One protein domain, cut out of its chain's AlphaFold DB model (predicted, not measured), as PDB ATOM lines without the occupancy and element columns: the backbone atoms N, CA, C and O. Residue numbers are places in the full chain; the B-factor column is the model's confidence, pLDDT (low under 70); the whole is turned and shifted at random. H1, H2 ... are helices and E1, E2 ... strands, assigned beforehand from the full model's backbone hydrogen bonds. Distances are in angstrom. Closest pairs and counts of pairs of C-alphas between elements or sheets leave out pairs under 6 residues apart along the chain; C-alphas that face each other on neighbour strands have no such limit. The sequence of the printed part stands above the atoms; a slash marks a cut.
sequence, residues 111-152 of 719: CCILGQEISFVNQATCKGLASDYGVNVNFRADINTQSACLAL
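AT A GLANCE: This is residues 111 to 152 of the 719 residues of an uncharacterized protein of archaeon GW2011_AR19 (UniProt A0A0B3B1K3). A small sheet of three short strands forms the core, with a helix over each face: H1 runs along E1, the middle strand, on one face, and the short H2 covers part of E2 and E1 on the other. The printed part has 42 residues, with E1, E2, H1, E3 and H2 in that order along the chain. The sheet runs E2, E1, E3 and is antiparallel; the class is mixed, helices and strands. The whole is compact, with a radius of gyration of the C-alphas of 9.1 A and spans of 25 by 18 by 11 A.

HOW THE PARTS SIT: E1, residues 111 to 114, is the inner strand. E2, residues 117 to 121, forms a hairpin with it at 142 degrees; N 112 and O 119 are 2.7 A apart, within hydrogen-bond range. E3, residues 138 to 140, is antiparallel to E1 at 165 degrees, with N 113 and O 138 at 2.8 A. H1, residues 123 to 132, is on the sheet at a height of 8.7 A, over E1 and along the strands, at 10 degrees to E1 on the local plane; the closest C-alphas of H1 and E1 are those of Cys 126 and Cys 112, 5.5 A apart. E2, H1 and E3 make a split strand-helix-strand unit, two strands running the same way with E1 between them, and its crossover is right-handed. H2, residues 146 to 150, is on the opposite face at a height of 8.3 A, only just over E2, on which 3 of its 5 C-alphas fall; the closest C-alphas of H2 and E2 are those of Gln 146 and Phe 120, 5.7 A apart. H1 and H2 are apart. In H1 and H2 every O i to N i+4 pair is within hydrogen-bond range.

IN THESE COORDINATES: E1 begins at C-alpha 111 (126.639, 124.632, 96.794) and is 9.7 A long, E2 12.4 A and E3 6.8 A. H1 is 14.3 A long, from C-alpha 123 (124.141, 127.907, 89.362). H2, 6.3 A long, ends at C-alpha 150 (131.201, 124.081, 103.572).

THE WHOLE: The C-alphas farthest apart, those of Gly 134 and Thr 145, are 25.5 A apart. The printed part has no cut, and its four links are tight. The mean pLDDT of the printed part is 75.1; 11 residues are under 70, among them 115 to 117 and 131 to 134.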
ATOM      1  N   CYS A 111     125.256 125.011  96.572       86.12
ATOM      2  CA  CYS A 111     126.639 124.632  96.794       86.12
ATOM      3  C   CYS A 111     127.343 124.262  95.484       86.12
ATOM      4  O   CYS A 111     127.021 123.260  94.856       86.12
ATOM      5  N   CYS A 112     128.295 125.079  95.054       85.56
ATOM      6  CA  CYS A 112     129.124 124.855  93.878       85.56
ATOM      7  C   CYS A 112     130.425 124.156  94.264       85.56
ATOM      8  O   CYS A 112     131.207 124.706  95.031       85.56
ATOM      9  N   ILE A 113     130.676 122.975  93.716       82.12
ATOM     10  CA  ILE A 113     131.883 122.182  93.943       82.12
ATOM     11  C   ILE A 113     132.803 122.368  92.729       82.12
ATOM     12  O   ILE A 113     132.501 121.923  91.623       82.12
ATOM     13  N   LEU A 114     133.934 123.029  92.942       73.88
ATOM     14  CA  LEU A 114     134.952 123.375  91.953       73.88
ATOM     15  C   LEU A 114     136.157 122.447  92.127       73.88
ATOM     16  O   LEU A 114     137.202 122.809  92.668       73.88
ATOM     17  N   GLY A 115     135.985 121.186  91.736       67.12
ATOM     18  CA  GLY A 115     136.987 120.147  91.973       67.12
ATOM     19  C   GLY A 115     137.140 119.822  93.463       67.12
ATOM     20  O   GLY A 115     136.434 118.958  93.970       67.12
ATOM     21  N   GLN A 116     138.080 120.483  94.142       59.56
ATOM     22  CA  GLN A 116     138.332 120.329  95.585       59.56
ATOM     23  C   GLN A 116     138.028 121.605  96.384       59.56
ATOM     24  O   GLN A 116     138.321 121.663  97.570       59.56
ATOM     25  N   GLU A 117     137.500 122.639  95.735       65.00
ATOM     26  CA  GLU A 117     137.003 123.828  96.415       65.00
ATOM     27  C   GLU A 117     135.491 123.859  96.372       65.00
ATOM     28  O   GLU A 117     134.863 123.241  95.509       65.00
ATOM     29  N   ILE A 118     134.896 124.576  97.318       74.94
ATOM     30  CA  ILE A 118     133.452 124.681  97.410       74.94
ATOM     31  C   ILE A 118     133.058 126.130  97.658       74.94
ATOM     32  O   ILE A 118     133.599 126.801  98.534       74.94
ATOM     33  N   SER A 119     132.088 126.610  96.887       74.31
ATOM     34  CA  SER A 119     131.587 127.977  96.937       74.31
ATOM     35  C   SER A 119     130.065 127.988  97.020       74.31
ATOM     36  O   SER A 119     129.387 127.257  96.304       74.31
ATOM     37  N   PHE A 120     129.496 128.812  97.897       81.44
ATOM     38  CA  PHE A 120     128.043 128.958  98.024       81.44
ATOM     39  C   PHE A 120     127.560 130.115  97.137       81.44
ATOM     40  O   PHE A 120     127.573 131.272  97.555       81.44
ATOM     41  N   VAL A 121     127.201 129.802  95.891       81.12
ATOM     42  CA  VAL A 121     126.881 130.754  94.806       81.12
ATOM     43  C   VAL A 121     125.681 130.259  93.994       81.12
ATOM     44  O   VAL A 121     125.207 129.156  94.224       81.12
ATOM     45  N   ASN A 122     125.135 131.039  93.058       81.31
ATOM     46  CA  ASN A 122     124.072 130.540  92.170       81.31
ATOM     47  C   ASN A 122     124.635 129.606  91.072       81.31
ATOM     48  O   ASN A 122     125.847 129.510  90.866       81.31
ATOM     49  N   GLN A 123     123.748 128.921  90.346       80.38
ATOM     50  CA  GLN A 123     124.141 127.907  89.362       80.38
ATOM     51  C   GLN A 123     124.977 128.459  88.197       80.38
ATOM     52  O   GLN A 123     125.877 127.775  87.718       80.38
ATOM     53  N   ALA A 124     124.692 129.664  87.709       76.12
ATOM     54  CA  ALA A 124     125.416 130.214  86.564       76.12
ATOM     55  C   ALA A 124     126.784 130.771  86.971       76.12
ATOM     56  O   ALA A 124     127.769 130.512  86.291       76.12
ATOM     57  N   THR A 125     126.881 131.416  88.138       73.19
ATOM     58  CA  THR A 125     128.172 131.759  88.749       73.19
ATOM     59  C   THR A 125     129.005 130.494  88.964       73.19
ATOM     60  O   THR A 125     130.192 130.486  88.668       73.19
ATOM     61  N   CYS A 126     128.382 129.389  89.387       78.06
ATOM     62  CA  CYS A 126     129.063 128.100  89.482       78.06
ATOM     63  C   CYS A 126     129.582 127.591  88.130       78.06
ATOM     64  O   CYS A 126     130.683 127.055  88.065       78.06
ATOM     65  N   LYS A 127     128.813 127.765  87.046       79.12
ATOM     66  CA  LYS A 127     129.256 127.421  85.685       79.12
ATOM     67  C   LYS A 127     130.439 128.272  85.229       79.12
ATOM     68  O   LYS A 127     131.371 127.712  84.663       79.12
ATOM     69  N   GLY A 128     130.402 129.580  85.495       71.31
ATOM     70  CA  GLY A 128     131.502 130.501  85.202       71.31
ATOM     71  C   GLY A 128     132.771 130.091  85.936       71.31
ATOM     72  O   GLY A 128     133.755 129.748  85.296       71.31
ATOM     73  N   LEU A 129     132.684 129.951  87.263       69.25
ATOM     74  CA  LEU A 129     133.799 129.476  88.079       69.25
ATOM     75  C   LEU A 129     134.315 128.119  87.581       69.25
ATOM     76  O   LEU A 129     135.509 127.944  87.398       69.25
ATOM     77  N   ALA A 130     133.445 127.149  87.299       70.38
ATOM     78  CA  ALA A 130     133.876 125.844  86.800       70.38
ATOM     79  C   ALA A 130     134.630 125.938  85.458       70.38
ATOM     80  O   ALA A 130     135.625 125.238  85.276       70.38
ATOM     81  N   SER A 131     134.200 126.826  84.557       69.25
ATOM     82  CA  SER A 131     134.914 127.132  83.314       69.25
ATOM     83  C   SER A 131     136.282 127.762  83.588       69.25
ATOM     84  O   SER A 131     137.273 127.316  83.012       69.25
ATOM     85  N   ASP A 132     136.350 128.738  84.496       62.75
ATOM     86  CA  ASP A 132     137.589 129.432  84.872       62.75
ATOM     87  C   ASP A 132     138.602 128.472  85.519       62.75
ATOM     88  O   ASP A 132     139.792 128.495  85.210       62.75
ATOM     89  N   TYR A 133     138.119 127.560  86.367       61.66
ATOM     90  CA  TYR A 133     138.919 126.524  87.024       61.66
ATOM     91  C   TYR A 133     139.205 125.303  86.127       61.66
ATOM     92  O   TYR A 133     139.904 124.385  86.561       61.66
ATOM     93  N   GLY A 134     138.672 125.247  84.898       63.06
ATOM     94  CA  GLY A 134     138.847 124.111  83.983       63.06
ATOM     95  C   GLY A 134     138.274 122.788  84.514       63.06
ATOM     96  O   GLY A 134     138.787 121.712  84.198       63.06
ATOM     97  N   VAL A 135     137.236 122.852  85.351       70.06
ATOM     98  CA  VAL A 135     136.595 121.699  86.000       70.06
ATOM     99  C   VAL A 135     135.158 121.512  85.515       70.06
ATOM    100  O   VAL A 135     134.496 122.439  85.059       70.06
ATOM    101  N   ASN A 136     134.635 120.292  85.640       74.00
ATOM    102  CA  ASN A 136     133.224 120.048  85.354       74.00
ATOM    103  C   ASN A 136     132.334 120.746  86.388       74.00
ATOM    104  O   ASN A 136     132.575 120.659  87.592       74.00
ATOM    105  N   VAL A 137     131.265 121.381  85.906       79.19
ATOM    106  CA  VAL A 137     130.259 122.042  86.744       79.19
ATOM    107  C   VAL A 137     129.617 121.017  87.680       79.19
ATOM    108  O   VAL A 137     128.956 120.085  87.223       79.19
ATOM    109  N   ASN A 138     129.754 121.214  88.989       83.69
ATOM    110  CA  ASN A 138     129.111 120.381  90.001       83.69
ATOM    111  C   ASN A 138     128.347 121.273  90.986       83.69
ATOM    112  O   ASN A 138     128.908 121.801  91.940       83.69
ATOM    113  N   PHE A 139     127.058 121.487  90.714       87.94
ATOM    114  CA  PHE A 139     126.196 122.381  91.486       87.94
ATOM    115  C   PHE A 139     125.121 121.606  92.255       87.94
ATOM    116  O   PHE A 139     124.322 120.877  91.667       87.94
ATOM    117  N   ARG A 140     125.070 121.806  93.571       86.12
ATOM    118  CA  ARG A 140     124.147 121.176  94.519       86.12
ATOM    119  C   ARG A 140     123.122 122.195  95.009       86.12
ATOM    120  O   ARG A 140     123.328 122.891  96.003       86.12
ATOM    121  N   ALA A 141     122.013 122.283  94.276       84.44
ATOM    122  CA  ALA A 141     120.889 123.169  94.588       84.44
ATOM    123  C   ALA A 141     120.104 122.745  95.846       84.44
ATOM    124  O   ALA A 141     119.370 123.545  96.417       84.44
ATOM    125  N   ASP A 142     120.246 121.486  96.265       82.31
ATOM    126  CA  ASP A 142     119.636 120.921  97.472       82.31
ATOM    127  C   ASP A 142     120.255 121.468  98.766       82.31
ATOM    128  O   ASP A 142     119.635 121.417  99.827       82.31
ATOM    129  N   ILE A 143     121.457 122.039  98.674       84.94
ATOM    130  CA  ILE A 143     122.151 122.660  99.793       84.94
ATOM    131  C   ILE A 143     121.936 124.161  99.709       84.94
ATOM    132  O   ILE A 143     122.566 124.850  98.920       84.94
ATOM    133  N   ASN A 144     121.041 124.649 100.554       83.06
ATOM    134  CA  ASN A 144     120.533 126.019 100.576       83.06
ATOM    135  C   ASN A 144     121.100 126.863 101.730       83.06
ATOM    136  O   ASN A 144     120.652 127.985 101.957       83.06
ATOM    137  N   THR A 145     122.083 126.342 102.466       75.31
ATOM    138  CA  THR A 145     122.789 127.083 103.514       75.31
ATOM    139  C   THR A 145     124.295 126.992 103.315       75.31
ATOM    140  O   THR A 145     124.843 125.945 102.960       75.31
ATOM    141  N   GLN A 146     124.985 128.101 103.579       69.12
ATOM    142  CA  GLN A 146     126.436 128.181 103.437       69.12
ATOM    143  C   GLN A 146     127.165 127.184 104.355       69.12
ATOM    144  O   GLN A 146     128.172 126.609 103.955       69.12
ATOM    145  N   SER A 147     126.659 126.946 105.569       70.44
ATOM    146  CA  SER A 147     127.267 126.018 106.532       70.44
ATOM    147  C   SER A 147     127.216 124.562 106.065       70.44
ATOM    148  O   SER A 147     128.221 123.863 106.158       70.44
ATOM    149  N   ALA A 148     126.086 124.113 105.513       74.50
ATOM    150  CA  ALA A 148     125.964 122.770 104.948       74.50
ATOM    151  C   ALA A 148     126.810 122.598 103.676       74.50
ATOM    152  O   ALA A 148     127.318 121.511 103.419       74.50
ATOM    153  N   CYS A 149     127.005 123.675 102.909       76.12
ATOM    154  CA  CYS A 149     127.863 123.660 101.729       76.12
ATOM    155  C   CYS A 149     129.342 123.477 102.083       76.12
ATOM    156  O   CYS A 149     130.020 122.628 101.514       76.12
ATOM    157  N   LEU A 150     129.825 124.209 103.086       67.88
ATOM    158  CA  LEU A 150     131.201 124.081 103.572       67.88
ATOM    159  C   LEU A 150     131.496 122.695 104.171       67.88
ATOM    160  O   LEU A 150     132.638 122.255 104.159       67.88
ATOM    161  N   ALA A 151     130.475 121.982 104.657       70.25
ATOM    162  CA  ALA A 151     130.625 120.626 105.186       70.25
ATOM    163  C   ALA A 151     130.894 119.558 104.105       70.25
ATOM    164  O   ALA A 151     131.217 118.422 104.451       70.25
ATOM    165  N   LEU A 152     130.758 119.895 102.814       67.38
ATOM    166  CA  LEU A 152     131.014 118.981 101.697       67.38
ATOM    167  C   LEU A 152     132.478 118.928 101.240       67.38
ATOM    168  O   LEU A 152     132.761 118.191 100.296       67.38
TER     169      LEU A 152